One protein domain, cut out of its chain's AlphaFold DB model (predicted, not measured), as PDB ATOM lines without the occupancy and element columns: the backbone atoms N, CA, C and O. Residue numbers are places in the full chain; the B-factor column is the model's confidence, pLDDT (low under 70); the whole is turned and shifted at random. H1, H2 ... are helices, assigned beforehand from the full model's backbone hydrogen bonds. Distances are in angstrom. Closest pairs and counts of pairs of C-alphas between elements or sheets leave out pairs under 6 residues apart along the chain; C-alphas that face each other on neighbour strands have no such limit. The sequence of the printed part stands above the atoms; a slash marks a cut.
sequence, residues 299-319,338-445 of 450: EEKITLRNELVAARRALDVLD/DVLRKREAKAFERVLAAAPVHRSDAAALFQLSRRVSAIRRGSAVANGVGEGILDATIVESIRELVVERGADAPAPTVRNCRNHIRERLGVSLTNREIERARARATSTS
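AT A GLANCE: This is residues 299 to 319 and 338 to 445 of the 450 residues of the protein "SpoU_methylase domain-containing protein" of Ostreococcus tauri (UniProt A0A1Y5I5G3). Two lobes join through H3: in one, H1 lies between H2 and H3, side by side with each; in the other, H4 crosses both H5 and H6, while H5 meets H6 with residues 414 to 418 alone, at a corner. The printed part has 129 residues with six named helices, H1 to H6, and no named strand: all helix. It is only just loose, close to compact, with a radius of gyration of the C-alphas of 17.1 A and spans of 53 by 34 by 25 A.

IN THESE COORDINATES: H1, residues 299 to 313, begins with C-alpha 299 at (1.015, 6.512, 53.888). H2 is residues 338 to 353, H3 359 to 377 over 25.9 A, H4 389 to 405 over 24.8 A, H5 414 to 425, and H6 431 to 445, ending with C-alpha 445 at (2.993, 20.492, 11.157).

HOW THE PARTS SIT: H1 touches H2, closest C-alphas Arg 305 and Phe 348, 6.0 A. H1 touches H3, closest C-alphas Ala 311 and Ser 369, 5.0 A. With residues 371 to 375 alone H3 touches H4, closest C-alphas Ile 375 and Leu 390, 5.3 A. H4 touches H5, closest C-alphas Ile 398 and Cys 417, 6.4 A, at a steep tilt of 67 degrees. H6 touches H4, closest C-alphas Ala 437 and Val 395, 5.3 A. Every O i to N i+4 pair is within hydrogen-bond range in H1, H2, H4 and H5; 12 of 15 in H3, 9 of 11 in H6.

THE WHOLE: Residues 320 to 337 are not printed; C-alphas 319 and 338 are 13.3 A apart. The link H3 to H4 is long. Residues 319, 378 to 387 and 444 to 445 have pLDDT under 70.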
ATOM      1  N   GLU A 299       1.957   6.270  54.999       90.44
ATOM      2  CA  GLU A 299       1.015   6.512  53.888       90.44
ATOM      3  C   GLU A 299       1.722   6.899  52.578       90.44
ATOM      4  O   GLU A 299       1.373   6.452  51.482       90.44
ATOM      5  N   GLU A 300       2.766   7.725  52.665       93.31
ATOM      6  CA  GLU A 300       3.557   8.095  51.491       93.31
ATOM      7  C   GLU A 300       4.351   6.892  50.956       93.31
ATOM      8  O   GLU A 300       4.487   6.744  49.739       93.31
ATOM      9  N   LYS A 301       4.822   5.994  51.835       92.69
ATOM     10  CA  LYS A 301       5.430   4.712  51.438       92.69
ATOM     11  C   LYS A 301       4.416   3.803  50.741       92.69
ATOM     12  O   LYS A 301       4.765   3.212  49.723       92.69
ATOM     13  N   ILE A 302       3.171   3.730  51.221       90.50
ATOM     14  CA  ILE A 302       2.071   3.014  50.546       90.50
ATOM     15  C   ILE A 302       1.843   3.558  49.146       90.50
ATOM     16  O   ILE A 302       1.803   2.803  48.175       90.50
ATOM     17  N   THR A 303       1.729   4.879  49.040       93.31
ATOM     18  CA  THR A 303       1.505   5.552  47.762       93.31
ATOM     19  C   THR A 303       2.635   5.219  46.791       93.31
ATOM     20  O   THR A 303       2.380   4.812  45.658       93.31
ATOM     21  N   LEU A 304       3.889   5.293  47.251       94.75
ATOM     22  CA  LEU A 304       5.050   4.934  46.444       94.75
ATOM     23  C   LEU A 304       5.044   3.456  46.035       94.75
ATOM     24  O   LEU A 304       5.283   3.152  44.870       94.75
ATOM     25  N   ARG A 305       4.748   2.538  46.963       93.38
ATOM     26  CA  ARG A 305       4.622   1.100  46.678       93.38
ATOM     27  C   ARG A 305       3.599   0.859  45.574       93.38
ATOM     28  O   ARG A 305       3.899   0.161  44.613       93.38
ATOM     29  N   ASN A 306       2.410   1.443  45.700       92.06
ATOM     30  CA  ASN A 306       1.323   1.256  44.744       92.06
ATOM     31  C   ASN A 306       1.704   1.809  43.363       92.06
ATOM     32  O   ASN A 306       1.467   1.147  42.354       92.06
ATOM     33  N   GLU A 307       2.360   2.973  43.308       93.00
ATOM     34  CA  GLU A 307       2.878   3.520  42.052       93.00
ATOM     35  C   GLU A 307       3.977   2.638  41.436       93.00
ATOM     36  O   GLU A 307       3.986   2.444  40.223       93.00
ATOM     37  N   LEU A 308       4.885   2.073  42.237       94.25
ATOM     38  CA  LEU A 308       5.929   1.161  41.755       94.25
ATOM     39  C   LEU A 308       5.344  -0.152  41.226       94.25
ATOM     40  O   LEU A 308       5.758  -0.615  40.165       94.25
ATOM     41  N   VAL A 309       4.356  -0.724  41.919       91.00
ATOM     42  CA  VAL A 309       3.634  -1.918  41.456       91.00
ATOM     43  C   VAL A 309       2.904  -1.620  40.147       91.00
ATOM     44  O   VAL A 309       3.033  -2.384  39.195       91.00
ATOM     45  N   ALA A 310       2.197  -0.491  40.057       86.94
ATOM     46  CA  ALA A 310       1.515  -0.083  38.830       86.94
ATOM     47  C   ALA A 310       2.498   0.166  37.673       86.94
ATOM     48  O   ALA A 310       2.229  -0.217  36.537       86.94
ATOM     49  N   ALA A 311       3.654   0.773  37.950       90.19
ATOM     50  CA  ALA A 311       4.710   0.978  36.967       90.19
ATOM     51  C   ALA A 311       5.323  -0.343  36.496       90.19
ATOM     52  O   ALA A 311       5.510  -0.527  35.298       90.19
ATOM     53  N   ARG A 312       5.587  -1.290  37.403       90.38
ATOM     54  CA  ARG A 312       6.044  -2.631  37.021       90.38
ATOM     55  C   ARG A 312       5.006  -3.330  36.147       90.38
ATOM     56  O   ARG A 312       5.378  -3.870  35.113       90.38
ATOM     57  N   ARG A 313       3.724  -3.283  36.528       84.19
ATOM     58  CA  ARG A 313       2.623  -3.880  35.748       84.19
ATOM     59  C   ARG A 313       2.463  -3.230  34.379       84.19
ATOM     60  O   ARG A 313       2.048  -3.855  33.413       84.19
ATOM     61  N   ALA A 314       2.821  -1.954  34.255       82.44
ATOM     62  CA  ALA A 314       2.833  -1.279  32.965       82.44
ATOM     63  C   ALA A 314       3.864  -1.858  31.975       82.44
ATOM     64  O   ALA A 314       3.797  -1.529  30.795       82.44
ATOM     65  N   LEU A 315       4.785  -2.701  32.448       86.25
ATOM     66  CA  LEU A 315       5.787  -3.400  31.646       86.25
ATOM     67  C   LEU A 315       5.437  -4.876  31.398       86.25
ATOM     68  O   LEU A 315       6.260  -5.592  30.828       86.25
ATOM     69  N   ASP A 316       4.261  -5.342  31.829       82.12
ATOM     70  CA  ASP A 316       3.824  -6.713  31.575       82.12
ATOM     71  C   ASP A 316       3.579  -6.939  30.078       82.12
ATOM     72  O   ASP A 316       3.125  -6.060  29.340       82.12
ATOM     73  N   VAL A 317       3.955  -8.126  29.611       77.50
ATOM     74  CA  VAL A 317       3.974  -8.480  28.191       77.50
ATOM     75  C   VAL A 317       2.631  -9.099  27.817       77.50
ATOM     76  O   VAL A 317       2.227 -10.077  28.431       77.50
ATOM     77  N   LEU A 318       1.971  -8.553  26.788       70.56
ATOM     78  CA  LEU A 318       0.701  -9.061  26.234       70.56
ATOM     79  C   LEU A 318      -0.480  -9.102  27.231       70.56
ATOM     80  O   LEU A 318      -1.424  -9.858  27.038       70.56
ATOM     81  N   ASP A 319      -0.484  -8.222  28.238       65.56
ATOM     82  CA  ASP A 319      -1.561  -8.073  29.243       65.56
ATOM     83  C   ASP A 319      -2.962  -7.924  28.591       65.56
ATOM     84  O   ASP A 319      -3.952  -8.488  29.040       65.56
ATOM     85  N   ASP A 338      -1.180 -14.249  40.236       76.00
ATOM     86  CA  ASP A 338      -1.600 -13.479  41.402       76.00
ATOM     87  C   ASP A 338      -0.691 -13.707  42.611       76.00
ATOM     88  O   ASP A 338      -0.348 -12.755  43.326       76.00
ATOM     89  N   VAL A 339      -0.198 -14.932  42.805       80.69
ATOM     90  CA  VAL A 339       0.819 -15.234  43.817       80.69
ATOM     91  C   VAL A 339       2.108 -14.458  43.543       80.69
ATOM     92  O   VAL A 339       2.675 -13.857  44.468       80.69
ATOM     93  N   LEU A 340       2.572 -14.415  42.290       81.31
ATOM     94  CA  LEU A 340       3.773 -13.666  41.917       81.31
ATOM     95  C   LEU A 340       3.585 -12.160  42.149       81.31
ATOM     96  O   LEU A 340       4.432 -11.521  42.783       81.31
ATOM     97  N   ARG A 341       2.440 -11.603  41.737       83.94
ATOM     98  CA  ARG A 341       2.076 -10.190  41.947       83.94
ATOM     99  C   ARG A 341       2.042  -9.837  43.437       83.94
ATOM    100  O   ARG A 341       2.623  -8.828  43.849       83.94
ATOM    101  N   LYS A 342       1.423 -10.682  44.273       83.44
ATOM    102  CA  LYS A 342       1.399 -10.520  45.740       83.44
ATOM    103  C   LYS A 342       2.815 -10.580  46.326       83.44
ATOM    104  O   LYS A 342       3.155  -9.799  47.220       83.44
ATOM    105  N   ARG A 343       3.677 -11.466  45.817       86.12
ATOM    106  CA  ARG A 343       5.074 -11.598  46.264       86.12
ATOM    107  C   ARG A 343       5.912 -10.358  45.945       86.12
ATOM    108  O   ARG A 343       6.717  -9.950  46.784       86.12
ATOM    109  N   GLU A 344       5.733  -9.762  44.774       88.00
ATOM    110  CA  GLU A 344       6.441  -8.543  44.370       88.00
ATOM    111  C   GLU A 344       5.984  -7.310  45.142       88.00
ATOM    112  O   GLU A 344       6.824  -6.555  45.631       88.00
ATOM    113  N   ALA A 345       4.673  -7.137  45.335       87.25
ATOM    114  CA  ALA A 345       4.140  -6.062  46.169       87.25
ATOM    115  C   ALA A 345       4.741  -6.115  47.586       87.25
ATOM    116  O   ALA A 345       5.258  -5.112  48.085       87.25
ATOM    117  N   LYS A 346       4.797  -7.316  48.181       85.25
ATOM    118  CA  LYS A 346       5.465  -7.562  49.471       85.25
ATOM    119  C   LYS A 346       6.970  -7.279  49.426       85.25
ATOM    120  O   LYS A 346       7.551  -6.876  50.431       85.25
ATOM    121  N   ALA A 347       7.635  -7.498  48.292       87.94
ATOM    122  CA  ALA A 347       9.051  -7.175  48.145       87.94
ATOM    123  C   ALA A 347       9.292  -5.658  48.147       87.94
ATOM    124  O   ALA A 347      10.162  -5.203  48.889       87.94
ATOM    125  N   PHE A 348       8.501  -4.883  47.394       91.12
ATOM    126  CA  PHE A 348       8.571  -3.419  47.425       91.12
ATOM    127  C   PHE A 348       8.290  -2.867  48.821       91.12
ATOM    128  O   PHE A 348       9.015  -1.995  49.292       91.12
ATOM    129  N   GLU A 349       7.288  -3.412  49.510       88.00
ATOM    130  CA  GLU A 349       6.955  -3.014  50.876       88.00
ATOM    131  C   GLU A 349       8.128  -3.212  51.840       88.00
ATOM    132  O   GLU A 349       8.536  -2.262  52.508       88.00
ATOM    133  N   ARG A 350       8.763  -4.391  51.831       84.94
ATOM    134  CA  ARG A 350       9.957  -4.653  52.655       84.94
ATOM    135  C   ARG A 350      11.107  -3.696  52.350       84.94
ATOM    136  O   ARG A 350      11.770  -3.234  53.272       84.94
ATOM    137  N   VAL A 351      11.350  -3.395  51.072       89.12
ATOM    138  CA  VAL A 351      12.410  -2.455  50.668       89.12
ATOM    139  C   VAL A 351      12.126  -1.054  51.211       89.12
ATOM    140  O   VAL A 351      13.024  -0.416  51.754       89.12
ATOM    141  N   LEU A 352      10.878  -0.590  51.122       90.31
ATOM    142  CA  LEU A 352      10.471   0.720  51.636       90.31
ATOM    143  C   LEU A 352      10.414   0.769  53.173       90.31
ATOM    144  O   LEU A 352      10.573   1.843  53.764       90.31
ATOM    145  N   ALA A 353      10.201  -0.367  53.838       85.62
ATOM    146  CA  ALA A 353      10.195  -0.476  55.294       85.62
ATOM    147  C   ALA A 353      11.609  -0.538  55.899       85.62
ATOM    148  O   ALA A 353      11.799  -0.029  57.003       85.62
ATOM    149  N   ALA A 354      12.596  -1.089  55.181       83.69
ATOM    150  CA  ALA A 354      13.933  -1.407  55.698       83.69
ATOM    151  C   ALA A 354      14.693  -0.226  56.330       83.69
ATOM    152  O   ALA A 354      15.481  -0.429  57.254       83.69
ATOM    153  N   ALA A 355      14.474   1.000  55.850       80.00
ATOM    154  CA  ALA A 355      15.085   2.200  56.413       80.00
ATOM    155  C   ALA A 355      14.158   3.426  56.302       80.00
ATOM    156  O   ALA A 355      13.261   3.460  55.450       80.00
ATOM    157  N   PRO A 356      14.360   4.462  57.137       84.88
ATOM    158  CA  PRO A 356      13.770   5.774  56.897       84.88
ATOM    159  C   PRO A 356      14.227   6.320  55.537       84.88
ATOM    160  O   PRO A 356      15.424   6.398  55.269       84.88
ATOM    161  N   VAL A 357      13.276   6.699  54.682       89.44
ATOM    162  CA  VAL A 357      13.546   7.235  53.338       89.44
ATOM    163  C   VAL A 357      13.286   8.736  53.353       89.44
ATOM    164  O   VAL A 357      12.237   9.170  53.824       89.44
ATOM    165  N   HIS A 358      14.209   9.542  52.832       91.19
ATOM    166  CA  HIS A 358      13.983  10.978  52.681       91.19
ATOM    167  C   HIS A 358      13.031  11.265  51.514       91.19
ATOM    168  O   HIS A 358      13.089  10.618  50.468       91.19
ATOM    169  N   ARG A 359      12.164  12.276  51.661       91.31
ATOM    170  CA  ARG A 359      11.224  12.689  50.604       91.31
ATOM    171  C   ARG A 359      11.931  13.105  49.314       91.31
ATOM    172  O   ARG A 359      11.396  12.864  48.236       91.31
ATOM    173  N   SER A 360      13.125  13.695  49.414       89.31
ATOM    174  CA  SER A 360      13.965  14.041  48.259       89.31
ATOM    175  C   SER A 360      14.345  12.814  47.437       89.31
ATOM    176  O   SER A 360      14.255  12.837  46.212       89.31
ATOM    177  N   ASP A 361      14.714  11.731  48.115       90.69
ATOM    178  CA  ASP A 361      15.213  10.514  47.479       90.69
ATOM    179  C   ASP A 361      14.038   9.706  46.924       90.69
ATOM    180  O   ASP A 361      14.062   9.237  45.785       90.69
ATOM    181  N   ALA A 362      12.939   9.644  47.685       92.44
ATOM    182  CA  ALA A 362      11.682   9.051  47.243       92.44
ATOM    183  C   ALA A 362      11.115   9.738  45.991       92.44
ATOM    184  O   ALA A 362      10.507   9.074  45.151       92.44
ATOM    185  N   ALA A 363      11.335  11.049  45.822       91.44
ATOM    186  CA  ALA A 363      10.878  11.776  44.641       91.44
ATOM    187  C   ALA A 363      11.459  11.200  43.339       91.44
ATOM    188  O   ALA A 363      10.760  11.186  42.327       91.44
ATOM    189  N   ALA A 364      12.689  10.674  43.359       91.81
ATOM    190  CA  ALA A 364      13.272  10.005  42.198       91.81
ATOM    191  C   ALA A 364      12.502   8.724  41.835       91.81
ATOM    192  O   ALA A 364      12.207   8.498  40.661       91.81
ATOM    193  N   LEU A 365      12.107   7.930  42.836       94.00
ATOM    194  CA  LEU A 365      11.326   6.706  42.638       94.00
ATOM    195  C   LEU A 365       9.909   7.008  42.131       94.00
ATOM    196  O   LEU A 365       9.465   6.369  41.182       94.00
ATOM    197  N   PHE A 366       9.247   8.034  42.678       93.31
ATOM    198  CA  PHE A 366       7.960   8.524  42.167       93.31
ATOM    199  C   PHE A 366       8.054   9.012  40.717       93.31
ATOM    200  O   PHE A 366       7.154   8.804  39.908       93.31
ATOM    201  N   GLN A 367       9.128   9.715  40.353       91.25
ATOM    202  CA  GLN A 367       9.289  10.162  38.970       91.25
ATOM    203  C   GLN A 367       9.575   8.995  38.027       91.25
ATOM    204  O   GLN A 367       9.064   8.992  36.907       91.25
ATOM    205  N   LEU A 368      10.335   7.995  38.475       92.62
ATOM    206  CA  LEU A 368      10.569   6.778  37.708       92.62
ATOM    207  C   LEU A 368       9.258   6.019  37.461       92.62
ATOM    208  O   LEU A 368       8.941   5.748  36.302       92.62
ATOM    209  N   SER A 369       8.467   5.748  38.507       92.62
ATOM    210  CA  SER A 369       7.182   5.045  38.380       92.62
ATOM    211  C   SER A 369       6.240   5.768  37.419       92.62
ATOM    212  O   SER A 369       5.729   5.172  36.474       92.62
ATOM    213  N   ARG A 370       6.073   7.086  37.580       90.25
ATOM    214  CA  ARG A 370       5.159   7.888  36.752       90.25
ATOM    215  C   ARG A 370       5.592   7.975  35.299       90.25
ATOM    216  O   ARG A 370       4.731   7.953  34.423       90.25
ATOM    217  N   ARG A 371       6.899   8.065  35.024       89.50
ATOM    218  CA  ARG A 371       7.430   8.042  33.652       89.50
ATOM    219  C   ARG A 371       7.162   6.697  32.978       89.50
ATOM    220  O   ARG A 371       6.733   6.689  31.828       89.50
ATOM    221  N   VAL A 372       7.337   5.587  33.696       89.81
ATOM    222  CA  VAL A 372       7.005   4.246  33.189       89.81
ATOM    223  C   VAL A 372       5.500   4.113  32.936       89.81
ATOM    224  O   VAL A 372       5.091   3.738  31.842       89.81
ATOM    225  N   SER A 373       4.647   4.514  33.880       86.06
ATOM    226  CA  SER A 373       3.190   4.476  33.685       86.06
ATOM    227  C   SER A 373       2.697   5.428  32.585       86.06
ATOM    228  O   SER A 373       1.670   5.172  31.959       86.06
ATOM    229  N   ALA A 374       3.394   6.541  32.334       83.44
ATOM    230  CA  ALA A 374       3.070   7.449  31.237       83.44
ATOM    231  C   ALA A 374       3.289   6.800  29.864       83.44
ATOM    232  O   ALA A 374       2.492   7.056  28.969       83.44
ATOM    233  N   ILE A 375       4.288   5.920  29.719       82.94
ATOM    234  CA  ILE A 375       4.514   5.155  28.481       82.94
ATOM    235  C   ILE A 375       3.288   4.296  28.137       82.94
ATOM    236  O   ILE A 375       2.839   4.335  27.001       82.94
ATOM    237  N   ARG A 376       2.696   3.590  29.113       78.44
ATOM    238  CA  ARG A 376       1.490   2.760  28.890       78.44
ATOM    239  C   ARG A 376       0.228   3.582  28.603       78.44
ATOM    240  O   ARG A 376      -0.645   3.119  27.881       78.44
ATOM    241  N   ARG A 377       0.101   4.783  29.181       75.00
ATOM    242  CA  ARG A 377      -1.039   5.686  28.916       75.00
ATOM    243  C   ARG A 377      -0.933   6.402  27.571       75.00
ATOM    244  O   ARG A 377      -1.946   6.844  27.039       75.00
ATOM    245  N   GLY A 378       0.283   6.567  27.061       66.88
ATOM    246  CA  GLY A 378       0.526   7.146  25.754       66.88
ATOM    247  C   GLY A 378       0.125   6.189  24.642       66.88
ATOM    248  O   GLY A 378       0.570   5.051  24.610       66.88
ATOM    249  N   SER A 379      -0.668   6.673  23.689       61.88
ATOM    250  CA  SER A 379      -0.957   5.946  22.444       61.88
ATOM    251  C   SER A 379       0.099   6.202  21.356       61.88
ATOM    252  O   SER A 379      -0.069   5.777  20.212       61.88
ATOM    253  N   ALA A 380       1.153   6.960  21.671       61.38
ATOM    254  CA  ALA A 380       2.105   7.442  20.686       61.38
ATOM    255  C   ALA A 380       3.114   6.350  20.310       61.38
ATOM    256  O   ALA A 380       3.833   5.821  21.157       61.38
ATOM    257  N   VAL A 381       3.196   6.056  19.015       61.75
ATOM    258  CA  VAL A 381       4.228   5.187  18.447       61.75
ATOM    259  C   VAL A 381       5.497   6.016  18.251       61.75
ATOM    260  O   VAL A 381       5.449   7.122  17.710       61.75
ATOM    261  N   ALA A 382       6.638   5.503  18.711       60.97
ATOM    262  CA  ALA A 382       7.933   6.094  18.390       60.97
ATOM    263  C   ALA A 382       8.195   5.900  16.887       60.97
ATOM    264  O   ALA A 382       8.475   4.789  16.441       60.97
ATOM    265  N   ASN A 383       8.059   6.971  16.105       57.19
ATOM    266  CA  ASN A 383       8.089   6.909  14.640       57.19
ATOM    267  C   ASN A 383       9.499   7.135  14.056       57.19
ATOM    268  O   ASN A 383       9.677   7.046  12.842       57.19
ATOM    269  N   GLY A 384      10.507   7.417  14.896       57.97
ATOM    270  CA  GLY A 384      11.891   7.680  14.487       57.97
ATOM    271  C   GLY A 384      12.946   6.855  15.235       57.97
ATOM    272  O   GLY A 384      12.797   6.525  16.413       57.97
ATOM    273  N   VAL A 385      14.062   6.558  14.558       44.66
ATOM    274  CA  VAL A 385      15.232   5.885  15.151       44.66
ATOM    275  C   VAL A 385      15.818   6.769  16.257       44.66
ATOM    276  O   VAL A 385      16.348   7.845  15.988       44.66
ATOM    277  N   GLY A 386      15.721   6.308  17.505       54.88
ATOM    278  CA  GLY A 386      16.212   7.027  18.685       54.88
ATOM    279  C   GLY A 386      15.175   7.894  19.408       54.88
ATOM    280  O   GLY A 386      15.536   8.549  20.386       54.88
ATOM    281  N   GLU A 387      13.903   7.900  18.989       66.06
ATOM    282  CA  GLU A 387      12.826   8.496  19.788       66.06
ATOM    283  C   GLU A 387      12.379   7.533  20.892       66.06
ATOM    284  O   GLU A 387      11.945   6.413  20.635       66.06
ATOM    285  N   GLY A 388      12.479   7.970  22.150       74.38
ATOM    286  CA  GLY A 388      11.891   7.228  23.260       74.38
ATOM    287  C   GLY A 388      10.362   7.279  23.190       74.38
ATOM    288  O   GLY A 388       9.790   8.323  22.890       74.38
ATOM    289  N   ILE A 389       9.684   6.184  23.538       80.31
ATOM    290  CA  ILE A 389       8.206   6.114  23.554       80.31
ATOM    291  C   ILE A 389       7.600   7.215  24.448       80.31
ATOM    292  O   ILE A 389       6.573   7.818  24.125       80.31
ATOM    293  N   LEU A 390       8.279   7.543  25.553       84.31
ATOM    294  CA  LEU A 390       7.882   8.650  26.420       84.31
ATOM    295  C   LEU A 390       7.993  10.009  25.712       84.31
ATOM    296  O   LEU A 390       7.101  10.833  25.874       84.31
ATOM    297  N   ASP A 391       9.039  10.246  24.914       85.69
ATOM    298  CA  ASP A 391       9.203  11.502  24.171       85.69
ATOM    299  C   ASP A 391       8.026  11.711  23.212       85.69
ATOM    300  O   ASP A 391       7.430  12.788  23.203       85.69
ATOM    301  N   ALA A 392       7.659  10.668  22.460       84.50
ATOM    302  CA  ALA A 392       6.518  10.697  21.547       84.50
ATOM    303  C   ALA A 392       5.208  10.986  22.302       84.50
ATOM    304  O   ALA A 392       4.433  11.851  21.895       84.50
ATOM    305  N   THR A 393       5.010  10.344  23.457       87.56
ATOM    306  CA  THR A 393       3.834  10.548  24.318       87.56
ATOM    307  C   THR A 393       3.736  11.982  24.850       87.56
ATOM    308  O   THR A 393       2.663  12.584  24.834       87.56
ATOM    309  N   ILE A 394       4.852  12.560  25.314       89.62
ATOM    310  CA  ILE A 394       4.887  13.941  25.816       89.62
ATOM    311  C   ILE A 394       4.606  14.939  24.689       89.62
ATOM    312  O   ILE A 394       3.856  15.894  24.890       89.62
ATOM    313  N   VAL A 395       5.217  14.741  23.518       89.88
ATOM    314  CA  VAL A 395       5.012  15.619  22.361       89.88
ATOM    315  C   VAL A 395       3.552  15.580  21.916       89.88
ATOM    316  O   VAL A 395       2.975  16.644  21.696       89.88
ATOM    317  N   GLU A 396       2.944  14.395  21.854       88.69
ATOM    318  CA  GLU A 396       1.538  14.244  21.476       88.69
ATOM    319  C   GLU A 396       0.599  14.929  22.473       88.69
ATOM    320  O   GLU A 396      -0.247  15.720  22.073       88.69
ATOM    321  N   SER A 397       0.842  14.776  23.778       89.69
ATOM    322  CA  SER A 397       0.069  15.491  24.803       89.69
ATOM    323  C   SER A 397       0.167  17.017  24.672       89.69
ATOM    324  O   SER A 397      -0.806  17.727  24.924       89.69
ATOM    325  N   ILE A 398       1.317  17.561  24.255       91.38
ATOM    326  CA  ILE A 398       1.429  19.002  23.977       91.38
ATOM    327  C   ILE A 398       0.655  19.383  22.707       91.38
ATOM    328  O   ILE A 398       0.080  20.472  22.676       91.38
ATOM    329  N   ARG A 399       0.624  18.530  21.674       90.81
ATOM    330  CA  ARG A 399      -0.182  18.780  20.466       90.81
ATOM    331  C   ARG A 399      -1.668  18.818  20.798       90.81
ATOM    332  O   ARG A 399      -2.341  19.759  20.386       90.81
ATOM    333  N   GLU A 400      -2.152  17.883  21.608       89.75
ATOM    334  CA  GLU A 400      -3.538  17.867  22.090       89.75
ATOM    335  C   GLU A 400      -3.884  19.160  22.843       89.75
ATOM    336  O   GLU A 400      -4.879  19.799  22.523       89.75
ATOM    337  N   LEU A 401      -3.007  19.636  23.738       91.88
ATOM    338  CA  LEU A 401      -3.190  20.928  24.415       91.88
ATOM    339  C   LEU A 401      -3.269  22.116  23.438       91.88
ATOM    340  O   LEU A 401      -3.991  23.083  23.692       91.88
ATOM    341  N   VAL A 402      -2.482  22.104  22.358       90.25
ATOM    342  CA  VAL A 402      -2.543  23.157  21.328       90.25
ATOM    343  C   VAL A 402      -3.899  23.120  20.627       90.25
ATOM    344  O   VAL A 402      -4.513  24.173  20.463       90.25
ATOM    345  N   VAL A 403      -4.393  21.928  20.282       89.12
ATOM    346  CA  VAL A 403      -5.711  21.743  19.657       89.12
ATOM    347  C   VAL A 403      -6.837  22.187  20.597       89.12
ATOM    348  O   VAL A 403      -7.696  22.963  20.183       89.12
ATOM    349  N   GLU A 404      -6.802  21.785  21.872       89.25
ATOM    350  CA  GLU A 404      -7.791  22.153  22.900       89.25
ATOM    351  C   GLU A 404      -7.904  23.669  23.112       89.25
ATOM    352  O   GLU A 404      -8.975  24.186  23.429       89.25
ATOM    353  N   ARG A 405      -6.800  24.406  22.943       87.69
ATOM    354  CA  ARG A 405      -6.777  25.868  23.089       87.69
ATOM    355  C   ARG A 405      -7.300  26.615  21.861       87.69
ATOM    356  O   ARG A 405      -7.628  27.792  21.995       87.69
ATOM    357  N   GLY A 406      -7.400  25.948  20.712       83.69
ATOM    358  CA  GLY A 406      -7.823  26.536  19.443       83.69
ATOM    359  C   GLY A 406      -6.691  27.231  18.677       83.69
ATOM    360  O   GLY A 406      -5.718  27.711  19.259       83.69
ATOM    361  N   ALA A 407      -6.836  27.296  17.348       76.56
ATOM    362  CA  ALA A 407      -5.802  27.777  16.423       76.56
ATOM    363  C   ALA A 407      -5.404  29.254  16.624       76.56
ATOM    364  O   ALA A 407      -4.257  29.614  16.374       76.56
ATOM    365  N   ASP A 408      -6.325  30.086  17.119       79.62
ATOM    366  CA  ASP A 408      -6.100  31.522  17.339       79.62
ATOM    367  C   ASP A 408      -5.483  31.843  18.712       79.62
ATOM    368  O   ASP A 408      -5.135  32.992  19.002       79.62
ATOM    369  N   ALA A 409      -5.344  30.847  19.594       84.31
ATOM    370  CA  ALA A 409      -4.763  31.052  20.911       84.31
ATOM    371  C   ALA A 409      -3.226  31.134  20.846       84.31
ATOM    372  O   ALA A 409      -2.581  30.396  20.100       84.31
ATOM    373  N   PRO A 410      -2.586  31.975  21.683       84.69
ATOM    374  CA  PRO A 410      -1.133  32.043  21.734       84.69
ATOM    375  C   PRO A 410      -0.536  30.696  22.156       84.69
ATOM    376  O   PRO A 410      -1.065  30.012  23.046       84.69
ATOM    377  N   ALA A 411       0.614  30.365  21.556       84.62
ATOM    378  CA  ALA A 411       1.340  29.127  21.814       84.62
ATOM    379  C   ALA A 411       1.491  28.870  23.328       84.62
ATOM    380  O   ALA A 411       1.796  29.793  24.098       84.62
ATOM    381  N   PRO A 412       1.281  27.626  23.794       90.81
ATOM    382  CA  PRO A 412       1.250  27.337  25.216       90.81
ATOM    383  C   PRO A 412       2.594  27.671  25.873       90.81
ATOM    384  O   PRO A 412       3.682  27.334  25.391       90.81
ATOM    385  N   THR A 413       2.530  28.370  27.005       93.56
ATOM    386  CA  THR A 413       3.726  28.681  27.795       93.56
ATOM    387  C   THR A 413       4.298  27.407  28.421       93.56
ATOM    388  O   THR A 413       3.582  26.422  28.600       93.56
ATOM    389  N   VAL A 414       5.568  27.436  28.845       93.38
ATOM    390  CA  VAL A 414       6.187  26.324  29.599       93.38
ATOM    391  C   VAL A 414       5.351  25.959  30.830       93.38
ATOM    392  O   VAL A 414       5.208  24.785  31.152       93.38
ATOM    393  N   ARG A 415       4.742  26.952  31.496       93.56
ATOM    394  CA  ARG A 415       3.844  26.729  32.638       93.56
ATOM    395  C   ARG A 415       2.572  25.982  32.230       93.56
ATOM    396  O   ARG A 415       2.175  25.070  32.947       93.56
ATOM    397  N   ASN A 416       1.969  26.334  31.095       93.31
ATOM    398  CA  ASN A 416       0.766  25.664  30.589       93.31
ATOM    399  C   ASN A 416       1.070  24.204  30.241       93.31
ATOM    400  O   ASN A 416       0.385  23.314  30.732       93.31
ATOM    401  N   CYS A 417       2.142  23.961  29.477       93.44
ATOM    402  CA  CYS A 417       2.580  22.609  29.133       93.44
ATOM    403  C   CYS A 417       2.903  21.789  30.389       93.44
ATOM    404  O   CYS A 417       2.471  20.649  30.498       93.44
ATOM    405  N   ARG A 418       3.613  22.370  31.370       95.06
ATOM    406  CA  ARG A 418       3.933  21.684  32.632       95.06
ATOM    407  C   ARG A 418       2.679  21.244  33.375       95.06
ATOM    408  O   ARG A 418       2.625  20.114  33.845       95.06
ATOM    409  N   ASN A 419       1.706  22.143  33.507       93.06
ATOM    410  CA  ASN A 419       0.465  21.852  34.213       93.06
ATOM    411  C   ASN A 419      -0.332  20.764  33.485       93.06
ATOM    412  O   ASN A 419      -0.712  19.795  34.127       93.06
ATOM    413  N   HIS A 420      -0.478  20.875  32.163       93.25
ATOM    414  CA  HIS A 420      -1.199  19.889  31.356       93.25
ATOM    415  C   HIS A 420      -0.535  18.502  31.392       93.25
ATOM    416  O   HIS A 420      -1.200  17.505  31.647       93.25
ATOM    417  N   ILE A 421       0.794  18.422  31.243       91.62
ATOM    418  CA  ILE A 421       1.537  17.152  31.343       91.62
ATOM    419  C   ILE A 421       1.407  16.553  32.747       91.62
ATOM    420  O   ILE A 421       1.225  15.345  32.897       91.62
ATOM    421  N   ARG A 422       1.488  17.385  33.791       90.44
ATOM    422  CA  ARG A 422       1.331  16.926  35.174       90.44
ATOM    423  C   ARG A 422      -0.084  16.412  35.442       90.44
ATOM    424  O   ARG A 422      -0.221  15.428  36.154       90.44
ATOM    425  N   GLU A 423      -1.100  17.056  34.888       90.19
ATOM    426  CA  GLU A 423      -2.503  16.663  35.031       90.19
ATOM    427  C   GLU A 423      -2.808  15.368  34.272       90.19
ATOM    428  O   GLU A 423      -3.340  14.424  34.850       90.19
ATOM    429  N   ARG A 424      -2.387  15.277  33.008       88.12
ATOM    430  CA  ARG A 424      -2.702  14.143  32.133       88.12
ATOM    431  C   ARG A 424      -1.838  12.911  32.394       88.12
ATOM    432  O   ARG A 424      -2.321  11.783  32.368       88.12
ATOM    433  N   LEU A 425      -0.543  13.115  32.635       87.69
ATOM    434  CA  LEU A 425       0.450  12.037  32.705       87.69
ATOM    435  C   LEU A 425       1.106  11.911  34.086       87.69
ATOM    436  O   LEU A 425       1.807  10.934  34.335       87.69
ATOM    437  N   GLY A 426       0.917  12.865  35.003       85.12
ATOM    438  CA  GLY A 426       1.527  12.830  36.342       85.12
ATOM    439  C   GLY A 426       3.044  13.069  36.370       85.12
ATOM    440  O   GLY A 426       3.641  13.080  37.448       85.12
ATOM    441  N   VAL A 427       3.686  13.264  35.216       87.38
ATOM    442  CA  VAL A 427       5.148  13.354  35.086       87.38
ATOM    443  C   VAL A 427       5.639  14.772  35.367       87.38
ATOM    444  O   VAL A 427       5.073  15.752  34.878       87.38
ATOM    445  N   SER A 428       6.740  14.888  36.112       88.69
ATOM    446  CA  SER A 428       7.484  16.142  36.237       88.69
ATOM    447  C   SER A 428       8.623  16.184  35.221       88.69
ATOM    448  O   SER A 428       9.434  15.259  35.117       88.69
ATOM    449  N   LEU A 429       8.704  17.297  34.498       88.94
ATOM    450  CA  LEU A 429       9.749  17.577  33.518       88.94
ATOM    451  C   LEU A 429      10.468  18.879  33.874       88.94
ATOM    452  O   LEU A 429       9.870  19.827  34.393       88.94
ATOM    453  N   THR A 430      11.753  18.940  33.551       91.38
ATOM    454  CA  THR A 430      12.549  20.168  33.593       91.38
ATOM    455  C   THR A 430      12.055  21.169  32.546       91.38
ATOM    456  O   THR A 430      11.484  20.797  31.519       91.38
ATOM    457  N   ASN A 431      12.327  22.463  32.753       91.94
ATOM    458  CA  ASN A 431      11.983  23.496  31.765       91.94
ATOM    459  C   ASN A 431      12.582  23.187  30.386       91.94
ATOM    460  O   ASN A 431      11.899  23.327  29.378       91.94
ATOM    461  N   ARG A 432      13.819  22.675  30.356       92.19
ATOM    462  CA  ARG A 432      14.520  22.315  29.119       92.19
ATOM    463  C   ARG A 432      13.898  21.111  28.406       92.19
ATOM    464  O   ARG A 432      13.930  21.045  27.182       92.19
ATOM    465  N   GLU A 433      13.361  20.131  29.133       92.00
ATOM    466  CA  GLU A 433      12.584  19.038  28.527       92.00
ATOM    467  C   GLU A 433      11.281  19.565  27.915       92.00
ATOM    468  O   GLU A 433      10.989  19.254  26.764       92.00
ATOM    469  N   ILE A 434      10.551  20.426  28.634       93.19
ATOM    470  CA  ILE A 434       9.288  21.006  28.150       93.19
ATOM    471  C   ILE A 434       9.516  21.876  26.912       93.19
ATOM    472  O   ILE A 434       8.757  21.786  25.953       93.19
ATOM    473  N   GLU A 435      10.562  22.698  26.900       92.50
ATOM    474  CA  GLU A 435      10.901  23.534  25.745       92.50
ATOM    475  C   GLU A 435      11.254  22.697  24.514       92.50
ATOM    476  O   GLU A 435      10.764  22.991  23.423       92.50
ATOM    477  N   ARG A 436      12.033  21.618  24.687       90.56
ATOM    478  CA  ARG A 436      12.347  20.677  23.599       90.56
ATOM    479  C   ARG A 436      11.093  19.988  23.068       90.56
ATOM    480  O   ARG A 436      10.908  19.931  21.855       90.56
ATOM    481  N   ALA A 437      10.225  19.505  23.956       90.44
ATOM    482  CA  ALA A 437       8.975  18.862  23.564       90.44
ATOM    483  C   ALA A 437       8.031  19.839  22.848       90.44
ATOM    484  O   ALA A 437       7.454  19.497  21.821       90.44
ATOM    485  N   ARG A 438       7.936  21.086  23.329       92.38
ATOM    486  CA  ARG A 438       7.133  22.140  22.699       92.38
ATOM    487  C   ARG A 438       7.639  22.482  21.299       92.38
ATOM    488  O   ARG A 438       6.830  22.585  20.386       92.38
ATOM    489  N   ALA A 439       8.954  22.620  21.123       88.94
ATOM    490  CA  ALA A 439       9.551  22.877  19.814       88.94
ATOM    491  C   ALA A 439       9.240  21.746  18.817       88.94
ATOM    492  O   ALA A 439       8.822  22.023  17.693       88.94
ATOM    493  N   ARG A 440       9.364  20.483  19.254       86.94
ATOM    494  CA  ARG A 440       9.009  19.305  18.443       86.94
ATOM    495  C   ARG A 440       7.519  19.255  18.097       86.94
ATOM    496  O   ARG A 440       7.181  18.969  16.957       86.94
ATOM    497  N   ALA A 441       6.636  19.566  19.046       87.00
ATOM    498  CA  ALA A 441       5.191  19.585  18.811       87.00
ATOM    499  C   ALA A 441       4.798  20.592  17.720       87.00
ATOM    500  O   ALA A 441       3.930  20.299  16.903       87.00
ATOM    501  N   THR A 442       5.471  21.747  17.666       82.69
ATOM    502  CA  THR A 442       5.219  22.780  16.651       82.69
ATOM    503  C   THR A 442       5.864  22.485  15.292       82.69
ATOM    504  O   THR A 442       5.304  22.864  14.268       82.69
ATOM    505  N   SER A 443       7.013  21.796  15.254       75.81
ATOM    506  CA  SER A 443       7.802  21.610  14.025       75.81
ATOM    507  C   SER A 443       7.296  20.509  13.086       75.81
ATOM    508  O   SER A 443       7.738  20.444  11.947       75.81
ATOM    509  N   THR A 444       6.407  19.613  13.534       57.47
ATOM    510  CA  THR A 444       5.917  18.485  12.708       57.47
ATOM    511  C   THR A 444       4.684  18.825  11.861       57.47
ATOM    512  O   THR A 444       4.253  17.997  11.070       57.47
ATOM    513  N   SER A 445       4.134  20.038  11.976       50.22
ATOM    514  CA  SER A 445       2.993  20.492  11.157       50.22
ATOM    515  C   SER A 445       3.364  20.867   9.709       50.22
ATOM    516  O   SER A 445       2.483  21.164   8.914       50.22
TER     517      SER A 445